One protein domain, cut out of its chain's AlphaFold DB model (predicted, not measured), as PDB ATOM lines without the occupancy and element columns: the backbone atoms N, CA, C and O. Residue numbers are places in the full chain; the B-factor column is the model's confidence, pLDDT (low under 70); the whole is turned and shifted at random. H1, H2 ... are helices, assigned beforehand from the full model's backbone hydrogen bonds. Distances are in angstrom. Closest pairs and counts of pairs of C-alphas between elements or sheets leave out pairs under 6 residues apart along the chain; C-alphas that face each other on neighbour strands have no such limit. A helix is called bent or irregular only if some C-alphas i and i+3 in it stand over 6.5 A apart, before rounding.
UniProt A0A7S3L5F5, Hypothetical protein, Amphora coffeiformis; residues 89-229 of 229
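This is residues 89 to 229 of the 229 residues of the protein "Hypothetical protein" of Amphora coffeiformis (UniProt A0A7S3L5F5). Four helices, H2 to H5, run roughly along one axis, each against the one before; H4 passes through the middle, with the H2 and H3 hairpin on one side and H5 on the other. H7 packs at a slant on H5, H1 meets H7 and H4 with one end while residues 89 to 94 stick out, and the long link 100 to 117 runs from H1 past H2 to the far end. The printed part has 141 residues, with seven named helices, H1 to H7 in chain order, and no named strand. Its class is all helix. It is compact, with a radius of gyration of the C-alphas of 15.1 A, and elongated, spanning 52 by 31 by 27 A.

H1 is residues 91 to 99, beginning with C-alpha 91 at (127.563, 173.164, 198.026). H2, residues 118 to 135, is 25.3 A from first to last C-alpha, and H3, residues 140 to 152, is 19.0 A. H4, residues 157 to 176, is the longest at 29.7 A and begins with C-alpha 157 at (114.292, 191.721, 166.777). It is irregular, with C-alphas 158 and 161 lying 7.8 A apart, and has a kink of 29 degrees near residue 164. H5, residues 180 to 196, is 24.1 A. H6 is residues 199 to 202. H7, residues 205 to 219, is 21.0 A and ends with C-alpha 219 at (110.931, 170.981, 182.527).

H4 is the hub and touches H1, H2, H3 and H5. H2, H3 and H4 form an up-and-down bundle, three helices that alternate in direction. H2 and H3 are a hairpin at a shallow tilt of 18 degrees; their closest C-alphas, of Ala 129 and Val 142, are 5.1 A apart. H3 and H4 are a hairpin at 20 degrees, closest at the C-alphas of Tyr 146 and Ala 170, 6.0 A. H4 and H5 are a third, at 28 degrees, closest at the C-alphas of Gly 171 and Ala 183, 4.2 A. H7 touches H5 with residues 215 to 218 alone, at a steep tilt of 49 degrees, closest at the C-alphas of Met 187 and Leu 215, 6.6 A. H1 is about perpendicular to H7, at 74 degrees, and touches it, closest at the C-alphas of Phe 99 and Asn 214, 5.9 A. H1 and H4 only just touch, with 3 pairs of C-alphas within 8 A, the closest those of Phe 99 and Val 172, 6.5 A. H6 and H4 are close but not clearly touching, closest at the C-alphas of Cys 202 and Pro 161, 6.5 A. Every O i to N i+4 pair is within hydrogen-bond range in H2, H3, H5 and H7; H1 has 3 of 5 and H4 14 of 16, while H6 is too short for such a pair.

The two C-alphas farthest apart, of Glu 113 and Ala 229, are 52.3 A apart. The printed part has no cut; the link H1 to H2 is long and the others are tight. Residues 220 to 225 stand free. Mean pLDDT of the printed part is 77.2; 36 residues are under 70, among them 89 to 99, 110 to 117 and 221 to 229.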
ATOM      1  N   HIS A  89     131.401 179.265 199.721       41.09
ATOM      2  CA  HIS A  89     130.933 178.148 198.903       41.09
ATOM      3  C   HIS A  89     130.464 176.995 199.794       41.09
ATOM      4  O   HIS A  89     131.181 176.022 200.018       41.09
ATOM      5  N   GLY A  90     129.241 177.117 200.314       41.06
ATOM      6  CA  GLY A  90     128.411 175.943 200.555       41.06
ATOM      7  C   GLY A  90     128.116 175.257 199.219       41.06
ATOM      8  O   GLY A  90     128.124 175.906 198.171       41.06
ATOM      9  N   GLU A  91     127.859 173.951 199.237       46.97
ATOM     10  CA  GLU A  91     127.563 173.164 198.026       46.97
ATOM     11  C   GLU A  91     126.420 173.776 197.180       46.97
ATOM     12  O   GLU A  91     126.453 173.725 195.948       46.97
ATOM     13  N   ASP A  92     125.487 174.482 197.829       45.62
ATOM     14  CA  ASP A  92     124.381 175.211 197.198       45.62
ATOM     15  C   ASP A  92     124.826 176.392 196.306       45.62
ATOM     16  O   ASP A  92     124.172 176.702 195.302       45.62
ATOM     17  N   GLU A  93     125.942 177.067 196.615       46.44
ATOM     18  CA  GLU A  93     126.432 178.188 195.800       46.44
ATOM     19  C   GLU A  93     127.021 177.710 194.474       46.44
ATOM     20  O   GLU A  93     126.760 178.349 193.449       46.44
ATOM     21  N   TYR A  94     127.760 176.588 194.486       50.56
ATOM     22  CA  TYR A  94     128.321 175.943 193.288       50.56
ATOM     23  C   TYR A  94     127.208 175.559 192.315       50.56
ATOM     24  O   TYR A  94     127.306 175.802 191.114       50.56
ATOM     25  N   PHE A  95     126.094 175.068 192.853       50.72
ATOM     26  CA  PHE A  95     124.894 174.798 192.077       50.72
ATOM     27  C   PHE A  95     124.332 176.085 191.460       50.72
ATOM     28  O   PHE A  95     124.132 176.140 190.251       50.72
ATOM     29  N   CYS A  96     124.202 177.174 192.226       51.88
ATOM     30  CA  CYS A  96     123.761 178.475 191.707       51.88
ATOM     31  C   CYS A  96     124.683 179.067 190.618       51.88
ATOM     32  O   CYS A  96     124.287 180.026 189.953       51.88
ATOM     33  N   HIS A  97     125.926 178.592 190.451       57.59
ATOM     34  CA  HIS A  97     126.800 179.009 189.342       57.59
ATOM     35  C   HIS A  97     126.346 178.436 187.994       57.59
ATOM     36  O   HIS A  97     126.640 179.043 186.969       57.59
ATOM     37  N   LEU A  98     125.601 177.325 187.991       62.09
ATOM     38  CA  LEU A  98     125.096 176.693 186.770       62.09
ATOM     39  C   LEU A  98     123.859 177.401 186.205       62.09
ATOM     40  O   LEU A  98     123.633 177.356 185.001       62.09
ATOM     41  N   PHE A  99     123.077 178.074 187.059       68.94
ATOM     42  CA  PHE A  99     121.763 178.589 186.666       68.94
ATOM     43  C   PHE A  99     121.752 180.070 186.273       68.94
ATOM     44  O   PHE A  99     120.907 180.502 185.493       68.94
ATOM     45  N   LEU A 100     122.684 180.880 186.766       79.38
ATOM     46  CA  LEU A 100     122.613 182.337 186.638       79.38
ATOM     47  C   LEU A 100     123.686 182.893 185.693       79.38
ATOM     48  O   LEU A 100     124.863 182.579 185.852       79.38
ATOM     49  N   PHE A 101     123.319 183.827 184.809       83.69
ATOM     50  CA  PHE A 101     124.310 184.677 184.141       83.69
ATOM     51  C   PHE A 101     124.930 185.628 185.159       83.69
ATOM     52  O   PHE A 101     124.312 186.628 185.515       83.69
ATOM     53  N   ARG A 102     126.134 185.305 185.641       80.50
ATOM     54  CA  ARG A 102     126.847 186.094 186.662       80.50
ATOM     55  C   ARG A 102     127.665 187.247 186.094       80.50
ATOM     56  O   ARG A 102     128.065 188.133 186.850       80.50
ATOM     57  N   ASP A 103     127.880 187.249 184.785       83.81
ATOM     58  CA  ASP A 103     128.633 188.295 184.115       83.81
ATOM     59  C   ASP A 103     127.727 189.468 183.731       83.81
ATOM     60  O   ASP A 103     126.739 189.280 183.013       83.81
ATOM     61  N   PRO A 104     128.054 190.692 184.177       87.31
ATOM     62  CA  PRO A 104     127.321 191.873 183.774       87.31
ATOM     63  C   PRO A 104     127.704 192.254 182.340       87.31
ATOM     64  O   PRO A 104     128.819 191.998 181.874       87.31
ATOM     65  N   LEU A 105     126.766 192.889 181.645       88.69
ATOM     66  CA  LEU A 105     126.890 193.229 180.235       88.69
ATOM     67  C   LEU A 105     127.488 194.624 180.043       88.69
ATOM     68  O   LEU A 105     127.083 195.605 180.673       88.69
ATOM     69  N   GLU A 106     128.440 194.719 179.125       89.06
ATOM     70  CA  GLU A 106     129.015 195.991 178.698       89.06
ATOM     71  C   GLU A 106     128.131 196.651 177.640       89.06
ATOM     72  O   GLU A 106     127.446 195.982 176.865       89.06
ATOM     73  N   ILE A 107     128.164 197.981 177.588       86.75
ATOM     74  CA  ILE A 107     127.586 198.745 176.483       86.75
ATOM     75  C   ILE A 107     128.717 198.993 175.472       86.75
ATOM     76  O   ILE A 107     129.678 199.688 175.829       86.75
ATOM     77  N   PRO A 108     128.627 198.462 174.236       82.00
ATOM     78  CA  PRO A 108     129.672 198.624 173.225       82.00
ATOM     79  C   PRO A 108     129.941 200.088 172.847       82.00
ATOM     80  O   PRO A 108     129.081 200.965 172.969       82.00
ATOM     81  N   ASN A 109     131.155 200.363 172.365       72.19
ATOM     82  CA  ASN A 109     131.599 201.720 172.021       72.19
ATOM     83  C   ASN A 109     130.958 202.253 170.734       72.19
ATOM     84  O   ASN A 109     130.685 203.449 170.626       72.19
ATOM     85  N   ASP A 110     130.712 201.356 169.788       66.31
ATOM     86  CA  ASP A 110     130.085 201.568 168.485       66.31
ATOM     87  C   ASP A 110     128.553 201.605 168.550       66.31
ATOM     88  O   ASP A 110     127.900 201.821 167.528       66.31
ATOM     89  N   PHE A 111     127.962 201.464 169.745       59.28
ATOM     90  CA  PHE A 111     126.536 201.715 169.907       59.28
ATOM     91  C   PHE A 111     126.226 203.141 169.429       59.28
ATOM     92  O   PHE A 111     126.865 204.084 169.920       59.28
ATOM     93  N   PRO A 112     125.247 203.315 168.517       54.22
ATOM     94  CA  PRO A 112     124.892 204.631 168.006       54.22
ATOM     95  C   PRO A 112     124.572 205.570 169.175       54.22
ATOM     96  O   PRO A 112     124.122 205.123 170.221       54.22
ATOM     97  N   GLU A 113     124.779 206.880 169.035       50.41
ATOM     98  CA  GLU A 113     124.314 207.861 170.043       50.41
ATOM     99  C   GLU A 113     122.772 207.958 170.087       50.41
ATOM    100  O   GLU A 113     122.162 208.456 171.044       50.41
ATOM    101  N   SER A 114     122.147 207.406 169.043       45.12
ATOM    102  CA  SER A 114     120.718 207.195 168.851       45.12
ATOM    103  C   SER A 114     120.395 205.698 168.657       45.12
ATOM    104  O   SER A 114     119.838 205.322 167.620       45.12
ATOM    105  N   PRO A 115     120.685 204.789 169.606       46.44
ATOM    106  CA  PRO A 115     119.887 203.575 169.672       46.44
ATOM    107  C   PRO A 115     118.493 204.045 170.117       46.44
ATOM    108  O   PRO A 115     118.340 205.149 170.654       46.44
ATOM    109  N   THR A 116     117.443 203.250 169.947       56.09
ATOM    110  CA  THR A 116     116.250 203.530 170.760       56.09
ATOM    111  C   THR A 116     116.705 203.578 172.210       56.09
ATOM    112  O   THR A 116     117.295 202.610 172.678       56.09
ATOM    113  N   ALA A 117     116.532 204.728 172.865       54.94
ATOM    114  CA  ALA A 117     117.152 205.041 174.149       54.94
ATOM    115  C   ALA A 117     116.950 203.922 175.201       54.94
ATOM    116  O   ALA A 117     117.854 203.657 175.990       54.94
ATOM    117  N   SER A 118     115.874 203.140 175.042       70.06
ATOM    118  CA  SER A 118     115.571 201.875 175.721       70.06
ATOM    119  C   SER A 118     116.739 200.887 175.896       70.06
ATOM    120  O   SER A 118     116.895 200.363 176.990       70.06
ATOM    121  N   CYS A 119     117.599 200.630 174.895       78.25
ATOM    122  CA  CYS A 119     118.576 199.524 174.998       78.25
ATOM    123  C   CYS A 119     119.690 199.792 176.030       78.25
ATOM    124  O   CYS A 119     120.138 198.888 176.729       78.25
ATOM    125  N   CYS A 120     120.152 201.044 176.131       83.31
ATOM    126  CA  CYS A 120     121.175 201.438 177.106       83.31
ATOM    127  C   CYS A 120     120.611 201.365 178.532       83.31
ATOM    128  O   CYS A 120     121.205 200.729 179.402       83.31
ATOM    129  N   GLY A 121     119.426 201.951 178.746       86.69
ATOM    130  CA  GLY A 121     118.703 201.850 180.013       86.69
ATOM    131  C   GLY A 121     118.430 200.398 180.406       86.69
ATOM    132  O   GLY A 121     118.677 200.024 181.549       86.69
ATOM    133  N   LEU A 122     118.019 199.564 179.447       89.25
ATOM    134  CA  LEU A 122     117.788 198.131 179.620       89.25
ATOM    135  C   LEU A 122     119.027 197.401 180.151       89.25
ATOM    136  O   LEU A 122     118.929 196.718 181.167       89.25
ATOM    137  N   VAL A 123     120.189 197.569 179.510       90.81
ATOM    138  CA  VAL A 123     121.447 196.935 179.952       90.81
ATOM    139  C   VAL A 123     121.829 197.394 181.360       90.81
ATOM    140  O   VAL A 123     122.186 196.571 182.201       90.81
ATOM    141  N   ILE A 124     121.692 198.691 181.659       92.81
ATOM    142  CA  ILE A 124     121.984 199.228 182.996       92.81
ATOM    143  C   ILE A 124     121.041 198.623 184.050       92.81
ATOM    144  O   ILE A 124     121.479 198.249 185.138       92.81
ATOM    145  N   ILE A 125     119.745 198.515 183.746       93.50
ATOM    146  CA  ILE A 125     118.739 197.946 184.656       93.50
ATOM    147  C   ILE A 125     118.974 196.449 184.857       93.50
ATOM    148  O   ILE A 125     118.890 195.979 185.991       93.50
ATOM    149  N   LEU A 126     119.321 195.716 183.799       93.62
ATOM    150  CA  LEU A 126     119.693 194.307 183.875       93.62
ATOM    151  C   LEU A 126     120.925 194.106 184.770       93.62
ATOM    152  O   LEU A 126     120.897 193.267 185.667       93.62
ATOM    153  N   ASN A 127     121.966 194.923 184.609       95.25
ATOM    154  CA  ASN A 127     123.150 194.870 185.468       95.25
ATOM    155  C   ASN A 127     122.827 195.200 186.935       95.25
ATOM    156  O   ASN A 127     123.359 194.564 187.843       95.25
ATOM    157  N   LEU A 128     121.915 196.147 187.189       95.12
ATOM    158  CA  LEU A 128     121.404 196.412 188.539       95.12
ATOM    159  C   LEU A 128     120.628 195.219 189.108       95.12
ATOM    160  O   LEU A 128     120.769 194.929 190.297       95.12
ATOM    161  N   ALA A 129     119.802 194.558 188.291       94.19
ATOM    162  CA  ALA A 129     119.038 193.380 188.693       94.19
ATOM    163  C   ALA A 129     119.981 192.246 189.094       94.19
ATOM    164  O   ALA A 129     119.845 191.691 190.182       94.19
ATOM    165  N   LEU A 130     120.984 191.977 188.257       92.56
ATOM    166  CA  LEU A 130     122.000 190.966 188.502       92.56
ATOM    167  C   LEU A 130     122.819 191.273 189.759       92.56
ATOM    168  O   LEU A 130     122.993 190.408 190.612       92.56
ATOM    169  N   LEU A 131     123.280 192.513 189.921       92.00
ATOM    170  CA  LEU A 131     124.026 192.915 191.110       92.00
ATOM    171  C   LEU A 131     123.190 192.761 192.390       92.00
ATOM    172  O   LEU A 131     123.706 192.316 193.415       92.00
ATOM    173  N   GLU A 132     121.906 193.126 192.350       91.44
ATOM    174  CA  GLU A 132     121.001 192.921 193.482       91.44
ATOM    175  C   GLU A 132     120.774 191.430 193.753       91.44
ATOM    176  O   GLU A 132     120.793 191.034 194.917       91.44
ATOM    177  N   HIS A 133     120.621 190.612 192.704       89.75
ATOM    178  CA  HIS A 133     120.455 189.156 192.796       89.75
ATOM    179  C   HIS A 133     121.656 188.530 193.496       89.75
ATOM    180  O   HIS A 133     121.486 187.812 194.474       89.75
ATOM    181  N   LEU A 134     122.868 188.869 193.056       86.12
ATOM    182  CA  LEU A 134     124.107 188.348 193.629       86.12
ATOM    183  C   LEU A 134     124.347 188.836 195.063       86.12
ATOM    184  O   LEU A 134     124.893 188.103 195.879       86.12
ATOM    185  N   ARG A 135     123.949 190.072 195.390       85.69
ATOM    186  CA  ARG A 135     124.150 190.645 196.729       85.69
ATOM    187  C   ARG A 135     123.130 190.146 197.749       85.69
ATOM    188  O   ARG A 135     123.464 189.992 198.920       85.69
ATOM    189  N   ASN A 136     121.872 190.019 197.341       84.00
ATOM    190  CA  ASN A 136     120.785 189.589 198.205       84.00
ATOM    191  C   ASN A 136     119.720 188.834 197.386       84.00
ATOM    192  O   ASN A 136     118.740 189.446 196.945       84.00
ATOM    193  N   PRO A 137     119.858 187.502 197.259       80.50
ATOM    194  CA  PRO A 137     118.925 186.665 196.507       80.50
ATOM    195  C   PRO A 137     117.482 186.714 197.023       80.50
ATOM    196  O   PRO A 137     116.564 186.404 196.282       80.50
ATOM    197  N   SER A 138     117.242 187.152 198.263       81.12
ATOM    198  CA  SER A 138     115.887 187.279 198.827       81.12
ATOM    199  C   SER A 138     115.219 188.638 198.562       81.12
ATOM    200  O   SER A 138     114.073 188.869 198.949       81.12
ATOM    201  N   SER A 139     115.923 189.580 197.927       87.69
ATOM    202  CA  SER A 139     115.440 190.949 197.752       87.69
ATOM    203  C   SER A 139     114.348 191.039 196.686       87.69
ATOM    204  O   SER A 139     114.593 190.823 195.502       87.69
ATOM    205  N   LEU A 140     113.157 191.511 197.067       89.81
ATOM    206  CA  LEU A 140     112.058 191.804 196.125       89.81
ATOM    207  C   LEU A 140     112.416 192.873 195.070       89.81
ATOM    208  O   LEU A 140     111.706 193.060 194.078       89.81
ATOM    209  N   LYS A 141     113.527 193.597 195.262       92.06
ATOM    210  CA  LYS A 141     114.044 194.535 194.259       92.06
ATOM    211  C   LYS A 141     114.543 193.817 193.009       92.06
ATOM    212  O   LYS A 141     114.442 194.401 191.935       92.06
ATOM    213  N   VAL A 142     115.027 192.580 193.132       92.00
ATOM    214  CA  VAL A 142     115.552 191.797 192.006       92.00
ATOM    215  C   VAL A 142     114.470 191.603 190.948       92.00
ATOM    216  O   VAL A 142     114.625 192.053 189.816       92.00
ATOM    217  N   ILE A 143     113.318 191.049 191.340       91.75
ATOM    218  CA  ILE A 143     112.205 190.830 190.409       91.75
ATOM    219  C   ILE A 143     111.614 192.134 189.873       91.75
ATOM    220  O   ILE A 143     111.191 192.194 188.722       91.75
ATOM    221  N   SER A 144     111.617 193.200 190.677       93.75
ATOM    222  CA  SER A 144     111.156 194.517 190.226       93.75
ATOM    223  C   SER A 144     112.043 195.065 189.103       93.75
ATOM    224  O   SER A 144     111.533 195.612 188.128       93.75
ATOM    225  N   LEU A 145     113.363 194.882 189.211       94.44
ATOM    226  CA  LEU A 145     114.322 195.285 188.184       94.44
ATOM    227  C   LEU A 145     114.243 194.383 186.947       94.44
ATOM    228  O   LEU A 145     114.220 194.913 185.841       94.44
ATOM    229  N   TYR A 146     114.116 193.061 187.101       93.12
ATOM    230  CA  TYR A 146     113.925 192.163 185.953       93.12
ATOM    231  C   TYR A 146     112.618 192.432 185.204       93.12
ATOM    232  O   TYR A 146     112.619 192.443 183.978       93.12
ATOM    233  N   ARG A 147     111.513 192.723 185.904       91.38
ATOM    234  CA  ARG A 147     110.246 193.118 185.263       91.38
ATOM    235  C   ARG A 147     110.364 194.440 184.518       91.38
ATOM    236  O   ARG A 147     109.804 194.571 183.435       91.38
ATOM    237  N   LEU A 148     111.086 195.405 185.088       90.06
ATOM    238  CA  LEU A 148     111.355 196.675 184.419       90.06
ATOM    239  C   LEU A 148     112.236 196.477 183.179       90.06
ATOM    240  O   LEU A 148     111.969 197.070 182.143       90.06
ATOM    241  N   ALA A 149     113.257 195.624 183.255       89.25
ATOM    242  CA  ALA A 149     114.050 195.250 182.089       89.25
ATOM    243  C   ALA A 149     113.165 194.580 181.023       89.25
ATOM    244  O   ALA A 149     113.166 194.988 179.866       89.25
ATOM    245  N   ALA A 150     112.332 193.616 181.420       87.50
ATOM    246  CA  ALA A 150     111.431 192.922 180.511       87.50
ATOM    247  C   ALA A 150     110.424 193.864 179.824       87.50
ATOM    248  O   ALA A 150     110.131 193.688 178.645       87.50
ATOM    249  N   SER A 151     109.910 194.886 180.519       85.56
ATOM    250  CA  SER A 151     108.964 195.841 179.924       85.56
ATOM    251  C   SER A 151     109.605 196.802 178.919       85.56
ATOM    252  O   SER A 151     108.904 197.333 178.058       85.56
ATOM    253  N   LEU A 152     110.922 197.016 179.003       81.19
ATOM    254  CA  LEU A 152     111.680 197.886 178.097       81.19
ATOM    255  C   LEU A 152     112.072 197.205 176.774       81.19
ATOM    256  O   LEU A 152     112.473 197.903 175.842       81.19
ATOM    257  N   LEU A 153     111.900 195.884 176.656       81.19
ATOM    258  CA  LEU A 153     112.244 195.086 175.467       81.19
ATOM    259  C   LEU A 153     111.328 195.307 174.238       81.19
ATOM    260  O   LEU A 153     111.305 194.512 173.300       81.19
ATOM    261  N   SER A 154     110.466 196.329 174.238       60.19
ATOM    262  CA  SER A 154     109.337 196.423 173.305       60.19
ATOM    263  C   SER A 154     109.733 196.346 171.814       60.19
ATOM    264  O   SER A 154     110.236 197.312 171.234       60.19
ATOM    265  N   GLY A 155     109.378 195.229 171.167       56.06
ATOM    266  CA  GLY A 155     109.051 195.138 169.737       56.06
ATOM    267  C   GLY A 155     110.205 195.096 168.730       56.06
ATOM    268  O   GLY A 155     109.946 195.284 167.540       56.06
ATOM    269  N   LYS A 156     111.461 194.867 169.144       56.66
ATOM    270  CA  LYS A 156     112.618 194.868 168.228       56.66
ATOM    271  C   LYS A 156     113.397 193.552 168.234       56.66
ATOM    272  O   LYS A 156     113.901 193.110 169.255       56.66
ATOM    273  N   LEU A 157     113.588 192.990 167.038       51.78
ATOM    274  CA  LEU A 157     114.292 191.721 166.777       51.78
ATOM    275  C   LEU A 157     115.756 191.671 167.261       51.78
ATOM    276  O   LEU A 157     116.302 190.584 167.421       51.78
ATOM    277  N   PHE A 158     116.403 192.818 167.490       58.09
ATOM    278  CA  PHE A 158     117.819 192.889 167.882       58.09
ATOM    279  C   PHE A 158     118.071 192.632 169.376       58.09
ATOM    280  O   PHE A 158     119.223 192.579 169.798       58.09
ATOM    281  N   GLU A 159     117.019 192.469 170.179       70.81
ATOM    282  CA  GLU A 159     117.127 192.349 171.638       70.81
ATOM    283  C   GLU A 159     116.996 190.905 172.142       70.81
ATOM    284  O   GLU A 159     117.075 190.677 173.346       70.81
ATOM    285  N   ALA A 160     116.876 189.916 171.246       77.56
ATOM    286  CA  ALA A 160     116.712 188.509 171.623       77.56
ATOM    287  C   ALA A 160     117.784 187.993 172.611       77.56
ATOM    288  O   ALA A 160     117.407 187.312 173.565       77.56
ATOM    289  N   PRO A 161     119.088 188.335 172.489       83.81
ATOM    290  CA  PRO A 161     120.072 187.946 173.501       83.81
ATOM    291  C   PRO A 161     119.796 188.563 174.881       83.81
ATOM    292  O   PRO A 161     119.936 187.891 175.898       83.81
ATOM    293  N   LEU A 162     119.360 189.826 174.937       85.88
ATOM    294  CA  LEU A 162     119.022 190.488 176.201       85.88
ATOM    295  C   LEU A 162     117.753 189.895 176.812       85.88
ATOM    296  O   LEU A 162     117.727 189.638 178.014       85.88
ATOM    297  N   GLU A 163     116.731 189.630 175.993       88.25
ATOM    298  CA  GLU A 163     115.510 188.952 176.430       88.25
ATOM    299  C   GLU A 163     115.851 187.584 177.026       88.25
ATOM    300  O   GLU A 163     115.439 187.297 178.143       88.25
ATOM    301  N   ILE A 164     116.693 186.788 176.361       89.12
ATOM    302  CA  ILE A 164     117.158 185.490 176.867       89.12
ATOM    303  C   ILE A 164     117.819 185.619 178.245       89.12
ATOM    304  O   ILE A 164     117.451 184.885 179.162       89.12
ATOM    305  N   VAL A 165     118.753 186.561 178.419       89.56
ATOM    306  CA  VAL A 165     119.438 186.764 179.708       89.56
ATOM    307  C   VAL A 165     118.443 187.170 180.798       89.56
ATOM    308  O   VAL A 165     118.506 186.648 181.913       89.56
ATOM    309  N   ILE A 166     117.495 188.060 180.483       91.50
ATOM    310  CA  ILE A 166     116.456 188.503 181.421       91.50
ATOM    311  C   ILE A 166     115.550 187.336 181.809       91.50
ATOM    312  O   ILE A 166     115.366 187.103 183.001       91.50
ATOM    313  N   MET A 167     115.010 186.593 180.837       93.12
ATOM    314  CA  MET A 167     114.113 185.465 181.097       93.12
ATOM    315  C   MET A 167     114.818 184.384 181.924       93.12
ATOM    316  O   MET A 167     114.262 183.903 182.910       93.12
ATOM    317  N   ASN A 168     116.066 184.052 181.578       91.94
ATOM    318  CA  ASN A 168     116.861 183.080 182.321       91.94
ATOM    319  C   ASN A 168     117.063 183.510 183.779       91.94
ATOM    320  O   ASN A 168     116.694 182.791 184.707       91.94
ATOM    321  N   ASN A 169     117.615 184.704 183.992       92.06
ATOM    322  CA  ASN A 169     117.964 185.151 185.334       92.06
ATOM    323  C   ASN A 169     116.727 185.411 186.205       92.06
ATOM    324  O   ASN A 169     116.729 185.066 187.388       92.06
ATOM    325  N   ALA A 170     115.663 185.979 185.630       92.69
ATOM    326  CA  ALA A 170     114.409 186.217 186.335       92.69
ATOM    327  C   ALA A 170     113.720 184.904 186.722       92.69
ATOM    328  O   ALA A 170     113.268 184.775 187.858       92.69
ATOM    329  N   GLY A 171     113.683 183.917 185.818       91.19
ATOM    330  CA  GLY A 171     113.107 182.605 186.109       91.19
ATOM    331  C   GLY A 171     113.864 181.875 187.218       91.19
ATOM    332  O   GLY A 171     113.246 181.372 188.155       91.19
ATOM    333  N   VAL A 172     115.201 181.898 187.182       88.94
ATOM    334  CA  VAL A 172     116.043 181.321 188.245       88.94
ATOM    335  C   VAL A 172     115.803 182.014 189.577       88.94
ATOM    336  O   VAL A 172     115.617 181.336 190.586       88.94
ATOM    337  N   TRP A 173     115.745 183.348 189.588       90.44
ATOM    338  CA  TRP A 173     115.435 184.089 190.807       90.44
ATOM    339  C   TRP A 173     114.062 183.712 191.370       90.44
ATOM    340  O   TRP A 173     113.959 183.395 192.552       90.44
ATOM    341  N   CYS A 174     113.019 183.700 190.531       89.19
ATOM    342  CA  CYS A 174     111.656 183.364 190.944       89.19
ATOM    343  C   CYS A 174     111.580 181.966 191.555       89.19
ATOM    344  O   CYS A 174     110.958 181.784 192.601       89.19
ATOM    345  N   HIS A 175     112.275 180.995 190.961       86.69
ATOM    346  CA  HIS A 175     112.368 179.662 191.537       86.69
ATOM    347  C   HIS A 175     113.094 179.673 192.886       86.69
ATOM    348  O   HIS A 175     112.593 179.108 193.856       86.69
ATOM    349  N   GLN A 176     114.255 180.331 192.979       83.50
ATOM    350  CA  GLN A 176     115.015 180.454 194.231       83.50
ATOM    351  C   GLN A 176     114.210 181.144 195.342       83.50
ATOM    352  O   GLN A 176     114.360 180.801 196.511       83.50
ATOM    353  N   SER A 177     113.325 182.081 194.990       85.00
ATOM    354  CA  SER A 177     112.422 182.745 195.932       85.00
ATOM    355  C   SER A 177     111.158 181.941 196.268       85.00
ATOM    356  O   SER A 177     110.337 182.412 197.052       85.00
ATOM    357  N   GLY A 178     110.972 180.754 195.677       85.06
ATOM    358  CA  GLY A 178     109.802 179.892 195.880       85.06
ATOM    359  C   GLY A 178     108.556 180.280 195.073       85.06
ATOM    360  O   GLY A 178     107.491 179.710 195.290       85.06
ATOM    361  N   ASP A 179     108.671 181.222 194.135       87.62
ATOM    362  CA  ASP A 179     107.585 181.654 193.248       87.62
ATOM    363  C   ASP A 179     107.633 180.877 191.925       87.62
ATOM    364  O   ASP A 179     108.007 181.385 190.863       87.62
ATOM    365  N   THR A 180     107.292 179.592 192.010       86.81
ATOM    366  CA  THR A 180     107.367 178.644 190.889       86.81
ATOM    367  C   THR A 180     106.450 179.023 189.728       86.81
ATOM    368  O   THR A 180     106.840 178.887 188.577       86.81
ATOM    369  N   SER A 181     105.277 179.595 190.009       89.12
ATOM    370  CA  SER A 181     104.326 180.035 188.976       89.12
ATOM    371  C   SER A 181     104.905 181.128 188.074       89.12
ATOM    372  O   SER A 181     104.710 181.119 186.856       89.12
ATOM    373  N   ILE A 182     105.631 182.088 188.652       89.88
ATOM    374  CA  ILE A 182     106.286 183.139 187.865       89.88
ATOM    375  C   ILE A 182     107.563 182.608 187.213       89.88
ATOM    376  O   ILE A 182     107.878 183.000 186.089       89.88
ATOM    377  N   ALA A 183     108.266 181.684 187.872       90.06
ATOM    378  CA  ALA A 183     109.411 181.006 187.276       90.06
ATOM    379  C   ALA A 183     109.022 180.283 185.973       90.06
ATOM    380  O   ALA A 183     109.686 180.469 184.954       90.06
ATOM    381  N   ASP A 184     107.897 179.563 185.979       89.19
ATOM    382  CA  ASP A 184     107.358 178.854 184.813       89.19
ATOM    383  C   ASP A 184     107.030 179.802 183.655       89.19
ATOM    384  O   ASP A 184     107.284 179.477 182.496       89.19
ATOM    385  N   GLN A 185     106.515 181.001 183.942       91.81
ATOM    386  CA  GLN A 185     106.235 182.002 182.907       91.81
ATOM    387  C   GLN A 185     107.519 182.466 182.208       91.81
ATOM    388  O   GLN A 185     107.580 182.486 180.976       91.81
ATOM    389  N   TYR A 186     108.558 182.801 182.977       92.38
ATOM    390  CA  TYR A 186     109.845 183.217 182.418       92.38
ATOM    391  C   TYR A 186     110.536 182.084 181.655       92.38
ATOM    392  O   TYR A 186     111.045 182.299 180.556       92.38
ATOM    393  N   MET A 187     110.520 180.869 182.203       91.88
ATOM    394  CA  MET A 187     111.169 179.708 181.593       91.88
ATOM    395  C   MET A 187     110.424 179.207 180.355       91.88
ATOM    396  O   MET A 187     111.053 178.852 179.358       91.88
ATOM    397  N   GLY A 188     109.091 179.259 180.360       90.88
ATOM    398  CA  GLY A 188     108.272 178.998 179.179       90.88
ATOM    399  C   GLY A 188     108.585 179.980 178.052       90.88
ATOM    400  O   GLY A 188     108.858 179.562 176.926       90.88
ATOM    401  N   ARG A 189     108.655 181.281 178.367       91.06
ATOM    402  CA  ARG A 189     109.035 182.315 177.396       91.06
ATOM    403  C   ARG A 189     110.456 182.118 176.864       91.06
ATOM    404  O   ARG A 189     110.678 182.232 175.660       91.06
ATOM    405  N   LEU A 190     111.411 181.779 177.730       91.12
ATOM    406  CA  LEU A 190     112.779 181.440 177.332       91.12
ATOM    407  C   LEU A 190     112.806 180.274 176.330       91.12
ATOM    408  O   LEU A 190     113.470 180.363 175.297       91.12
ATOM    409  N   ALA A 191     112.045 179.208 176.597       90.06
ATOM    410  CA  ALA A 191     111.957 178.049 175.712       90.06
ATOM    411  C   ALA A 191     111.380 178.398 174.329       90.06
ATOM    412  O   ALA A 191     111.827 177.850 173.319       90.06
ATOM    413  N   GLU A 192     110.402 179.305 174.260       88.75
ATOM    414  CA  GLU A 192     109.866 179.812 172.990       88.75
ATOM    415  C   GLU A 192     110.918 180.596 172.200       88.75
ATOM    416  O   GLU A 192     111.082 180.369 171.000       88.75
ATOM    417  N   LEU A 193     111.665 181.481 172.870       86.94
ATOM    418  CA  LEU A 193     112.686 182.320 172.236       86.94
ATOM    419  C   LEU A 193     113.792 181.491 171.588       86.94
ATOM    420  O   LEU A 193     114.198 181.779 170.464       86.94
ATOM    421  N   ILE A 194     114.249 180.436 172.262       85.94
ATOM    422  CA  ILE A 194     115.325 179.575 171.752       85.94
ATOM    423  C   ILE A 194     114.866 178.749 170.548       85.94
ATOM    424  O   ILE A 194     115.648 178.533 169.629       85.94
ATOM    425  N   LYS A 195     113.592 178.336 170.502       82.75
ATOM    426  CA  LYS A 195     113.022 177.652 169.327       82.75
ATOM    427  C   LYS A 195     112.835 178.591 168.131       82.75
ATOM    428  O   LYS A 195     112.864 178.129 166.994       82.75
ATOM    429  N   GLY A 196     112.591 179.878 168.385       72.69
ATOM    430  CA  GLY A 196     112.239 180.874 167.367       72.69
ATOM    431  C   GLY A 196     113.403 181.678 166.779       72.69
ATOM    432  O   GLY A 196     113.204 182.372 165.782       72.69
ATOM    433  N   HIS A 197     114.604 181.610 167.360       68.19
ATOM    434  CA  HIS A 197     115.742 182.456 166.983       68.19
ATOM    435  C   HIS A 197     117.024 181.650 166.732       68.19
ATOM    436  O   HIS A 197     117.158 180.543 167.249       68.19
ATOM    437  N   PRO A 198     118.002 182.199 165.979       66.12
ATOM    438  CA  PRO A 198     119.319 181.586 165.794       66.12
ATOM    439  C   PRO A 198     120.166 181.699 167.074       66.12
ATOM    440  O   PRO A 198     121.238 182.308 167.085       66.12
ATOM    441  N   PHE A 199     119.670 181.105 168.161       71.69
ATOM    442  CA  PHE A 199     120.275 181.039 169.488       71.69
ATOM    443  C   PHE A 199     121.756 180.661 169.430       71.69
ATOM    444  O   PHE A 199     122.587 181.264 170.109       71.69
ATOM    445  N   ASP A 200     122.091 179.734 168.532       69.69
ATOM    446  CA  ASP A 200     123.437 179.204 168.357       69.69
ATOM    447  C   ASP A 200     124.497 180.229 167.970       69.69
ATOM    448  O   ASP A 200     125.675 179.987 168.235       69.69
ATOM    449  N   SER A 201     124.087 181.346 167.367       73.19
ATOM    450  CA  SER A 201     124.984 182.402 166.892       73.19
ATOM    451  C   SER A 201     125.217 183.523 167.907       73.19
ATOM    452  O   SER A 201     126.158 184.297 167.753       73.19
ATOM    453  N   CYS A 202     124.379 183.613 168.943       72.75
ATOM    454  CA  CYS A 202     124.348 184.760 169.852       72.75
ATOM    455  C   CYS A 202     125.187 184.570 171.121       72.75
ATOM    456  O   CYS A 202     125.514 185.551 171.785       72.75
ATOM    457  N   PHE A 203     125.512 183.326 171.475       77.44
ATOM    458  CA  PHE A 203     126.128 182.982 172.752       77.44
ATOM    459  C   PHE A 203     127.274 181.984 172.581       77.44
ATOM    460  O   PHE A 203     127.229 181.103 171.719       77.44
ATOM    461  N   ALA A 204     128.284 182.111 173.446       80.31
ATOM    462  CA  ALA A 204     129.343 181.116 173.595       80.31
ATOM    463  C   ALA A 204     128.762 179.751 174.011       80.31
ATOM    464  O   ALA A 204     127.677 179.690 174.594       80.31
ATOM    465  N   SER A 205     129.472 178.659 173.711       76.31
ATOM    466  CA  SER A 205     128.977 177.293 173.950       76.31
ATOM    467  C   SER A 205     128.564 177.081 175.404       76.31
ATOM    468  O   SER A 205     127.476 176.588 175.668       76.31
ATOM    469  N   GLU A 206     129.375 177.565 176.338       73.56
ATOM    470  CA  GLU A 206     129.171 177.416 177.776       73.56
ATOM    471  C   GLU A 206     127.882 178.103 178.246       73.56
ATOM    472  O   GLU A 206     127.135 177.573 179.065       73.56
ATOM    473  N   MET A 207     127.584 179.280 177.687       77.12
ATOM    474  CA  MET A 207     126.348 180.010 177.978       77.12
ATOM    475  C   MET A 207     125.123 179.274 177.433       77.12
ATOM    476  O   MET A 207     124.074 179.252 178.078       77.12
ATOM    477  N   LYS A 208     125.253 178.655 176.255       82.62
ATOM    478  CA  LYS A 208     124.183 177.849 175.660       82.62
ATOM    479  C   LYS A 208     123.905 176.604 176.487       82.62
ATOM    480  O   LYS A 208     122.744 176.319 176.767       82.62
ATOM    481  N   ASP A 209     124.956 175.920 176.924       79.69
ATOM    482  CA  ASP A 209     124.853 174.730 177.764       79.69
ATOM    483  C   ASP A 209     124.173 175.056 179.099       79.69
ATOM    484  O   ASP A 209     123.256 174.343 179.502       79.69
ATOM    485  N   GLY A 210     124.532 176.178 179.735       78.69
ATOM    486  CA  GLY A 210     123.867 176.658 180.953       78.69
ATOM    487  C   GLY A 210     122.374 176.944 180.751       78.69
ATOM    488  O   GLY A 210     121.538 176.489 181.527       78.69
ATOM    489  N   ILE A 211     122.006 177.627 179.663       84.00
ATOM    490  CA  ILE A 211     120.595 177.888 179.333       84.00
ATOM    491  C   ILE A 211     119.820 176.585 179.100       84.00
ATOM    492  O   ILE A 211     118.724 176.411 179.637       84.00
ATOM    493  N   TYR A 212     120.361 175.666 178.297       85.44
ATOM    494  CA  TYR A 212     119.703 174.387 178.027       85.44
ATOM    495  C   TYR A 212     119.570 173.545 179.291       85.44
ATOM    496  O   TYR A 212     118.531 172.918 179.504       85.44
ATOM    497  N   PHE A 213     120.590 173.565 180.146       82.62
ATOM    498  CA  PHE A 213     120.553 172.915 181.443       82.62
ATOM    499  C   PHE A 213     119.418 173.467 182.310       82.62
ATOM    500  O   PHE A 213     118.625 172.682 182.828       82.62
ATOM    501  N   ASN A 214     119.262 174.792 182.381       82.50
ATOM    502  CA  ASN A 214     118.182 175.432 183.133       82.50
ATOM    503  C   ASN A 214     116.813 175.006 182.620       82.50
ATOM    504  O   ASN A 214     115.981 174.546 183.395       82.50
ATOM    505  N   LEU A 215     116.589 175.088 181.310       85.81
ATOM    506  CA  LEU A 215     115.321 174.675 180.714       85.81
ATOM    507  C   LEU A 215     115.008 173.206 180.973       85.81
ATOM    508  O   LEU A 215     113.876 172.871 181.317       85.81
ATOM    509  N   ASN A 216     116.003 172.330 180.832       82.56
ATOM    510  CA  ASN A 216     115.833 170.910 181.098       82.56
ATOM    511  C   ASN A 216     115.524 170.642 182.577       82.56
ATOM    512  O   ASN A 216     114.684 169.798 182.884       82.56
ATOM    513  N   TRP A 217     116.173 171.369 183.483       77.31
ATOM    514  CA  TRP A 217     115.935 171.277 184.917       77.31
ATOM    515  C   TRP A 217     114.517 171.734 185.294       77.31
ATOM    516  O   TRP A 217     113.809 170.991 185.969       77.31
ATOM    517  N   PHE A 218     114.056 172.879 184.780       78.25
ATOM    518  CA  PHE A 218     112.685 173.367 184.991       78.25
ATOM    519  C   PHE A 218     111.618 172.445 184.384       78.25
ATOM    520  O   PHE A 218     110.570 172.227 184.986       78.25
ATOM    521  N   ALA A 219     111.874 171.870 183.205       78.69
ATOM    522  CA  ALA A 219     110.931 170.981 182.527       78.69
ATOM    523  C   ALA A 219     110.795 169.599 183.194       78.69
ATOM    524  O   ALA A 219     109.814 168.896 182.948       78.69
ATOM    525  N   ASN A 220     111.760 169.201 184.031       73.81
ATOM    526  CA  ASN A 220     111.803 167.882 184.658       73.81
ATOM    527  C   ASN A 220     111.801 167.978 186.194       73.81
ATOM    528  O   ASN A 220     112.814 167.706 186.841       73.81
ATOM    529  N   PRO A 221     110.635 168.236 186.817       52.56
ATOM    530  CA  PRO A 221     110.495 168.290 188.274       52.56
ATOM    531  C   PRO A 221     110.651 166.925 188.978       52.56
ATOM    532  O   PRO A 221     110.444 166.829 190.188       52.56
ATOM    533  N   GLN A 222     111.025 165.846 188.268       47.59
ATOM    534  CA  GLN A 222     111.408 164.569 188.898       47.59
ATOM    535  C   GLN A 222     112.642 164.710 189.802       47.59
ATOM    536  O   GLN A 222     112.880 163.857 190.659       47.59
ATOM    537  N   TYR A 223     113.357 165.827 189.696       46.41
ATOM    538  CA  TYR A 223     114.308 166.281 190.693       46.41
ATOM    539  C   TYR A 223     113.593 166.867 191.924       46.41
ATOM    540  O   TYR A 223     113.583 168.074 192.143       46.41
ATOM    541  N   LYS A 224     112.990 166.007 192.761       46.56
ATOM    542  CA  LYS A 224     112.529 166.402 194.117       46.56
ATOM    543  C   LYS A 224     113.694 166.867 195.010       46.56
ATOM    544  O   LYS A 224     113.491 167.634 195.943       46.56
ATOM    545  N   ALA A 225     114.890 166.402 194.678       47.41
ATOM    546  CA  ALA A 225     116.187 167.041 194.842       47.41
ATOM    547  C   ALA A 225     116.889 166.919 193.476       47.41
ATOM    548  O   ALA A 225     116.481 166.073 192.675       47.41
ATOM    549  N   SER A 226     117.910 167.739 193.205       37.66
ATOM    550  CA  SER A 226     118.858 167.567 192.083       37.66
ATOM    551  C   SER A 226     119.133 166.075 191.780       37.66
ATOM    552  O   SER A 226     119.104 165.278 192.716       37.66
ATOM    553  N   PRO A 227     119.463 165.649 190.539       37.22
ATOM    554  CA  PRO A 227     119.882 164.263 190.253       37.22
ATOM    555  C   PRO A 227     121.050 163.740 191.116       37.22
ATOM    556  O   PRO A 227     121.419 162.579 190.983       37.22
ATOM    557  N   ALA A 228     121.631 164.583 191.969       39.59
ATOM    558  CA  ALA A 228     122.550 164.239 193.041       39.59
ATOM    559  C   ALA A 228     121.839 164.087 194.407       39.59
ATOM    560  O   ALA A 228     122.121 164.847 195.333       39.59
ATOM    561  N   ALA A 229     120.917 163.127 194.531       31.73
ATOM    562  CA  ALA A 229     120.699 162.474 195.826       31.73
ATOM    563  C   ALA A 229     121.776 161.401 196.033       31.73
ATOM    564  O   ALA A 229     122.126 160.739 195.027       31.73
TER     565      ALA A 229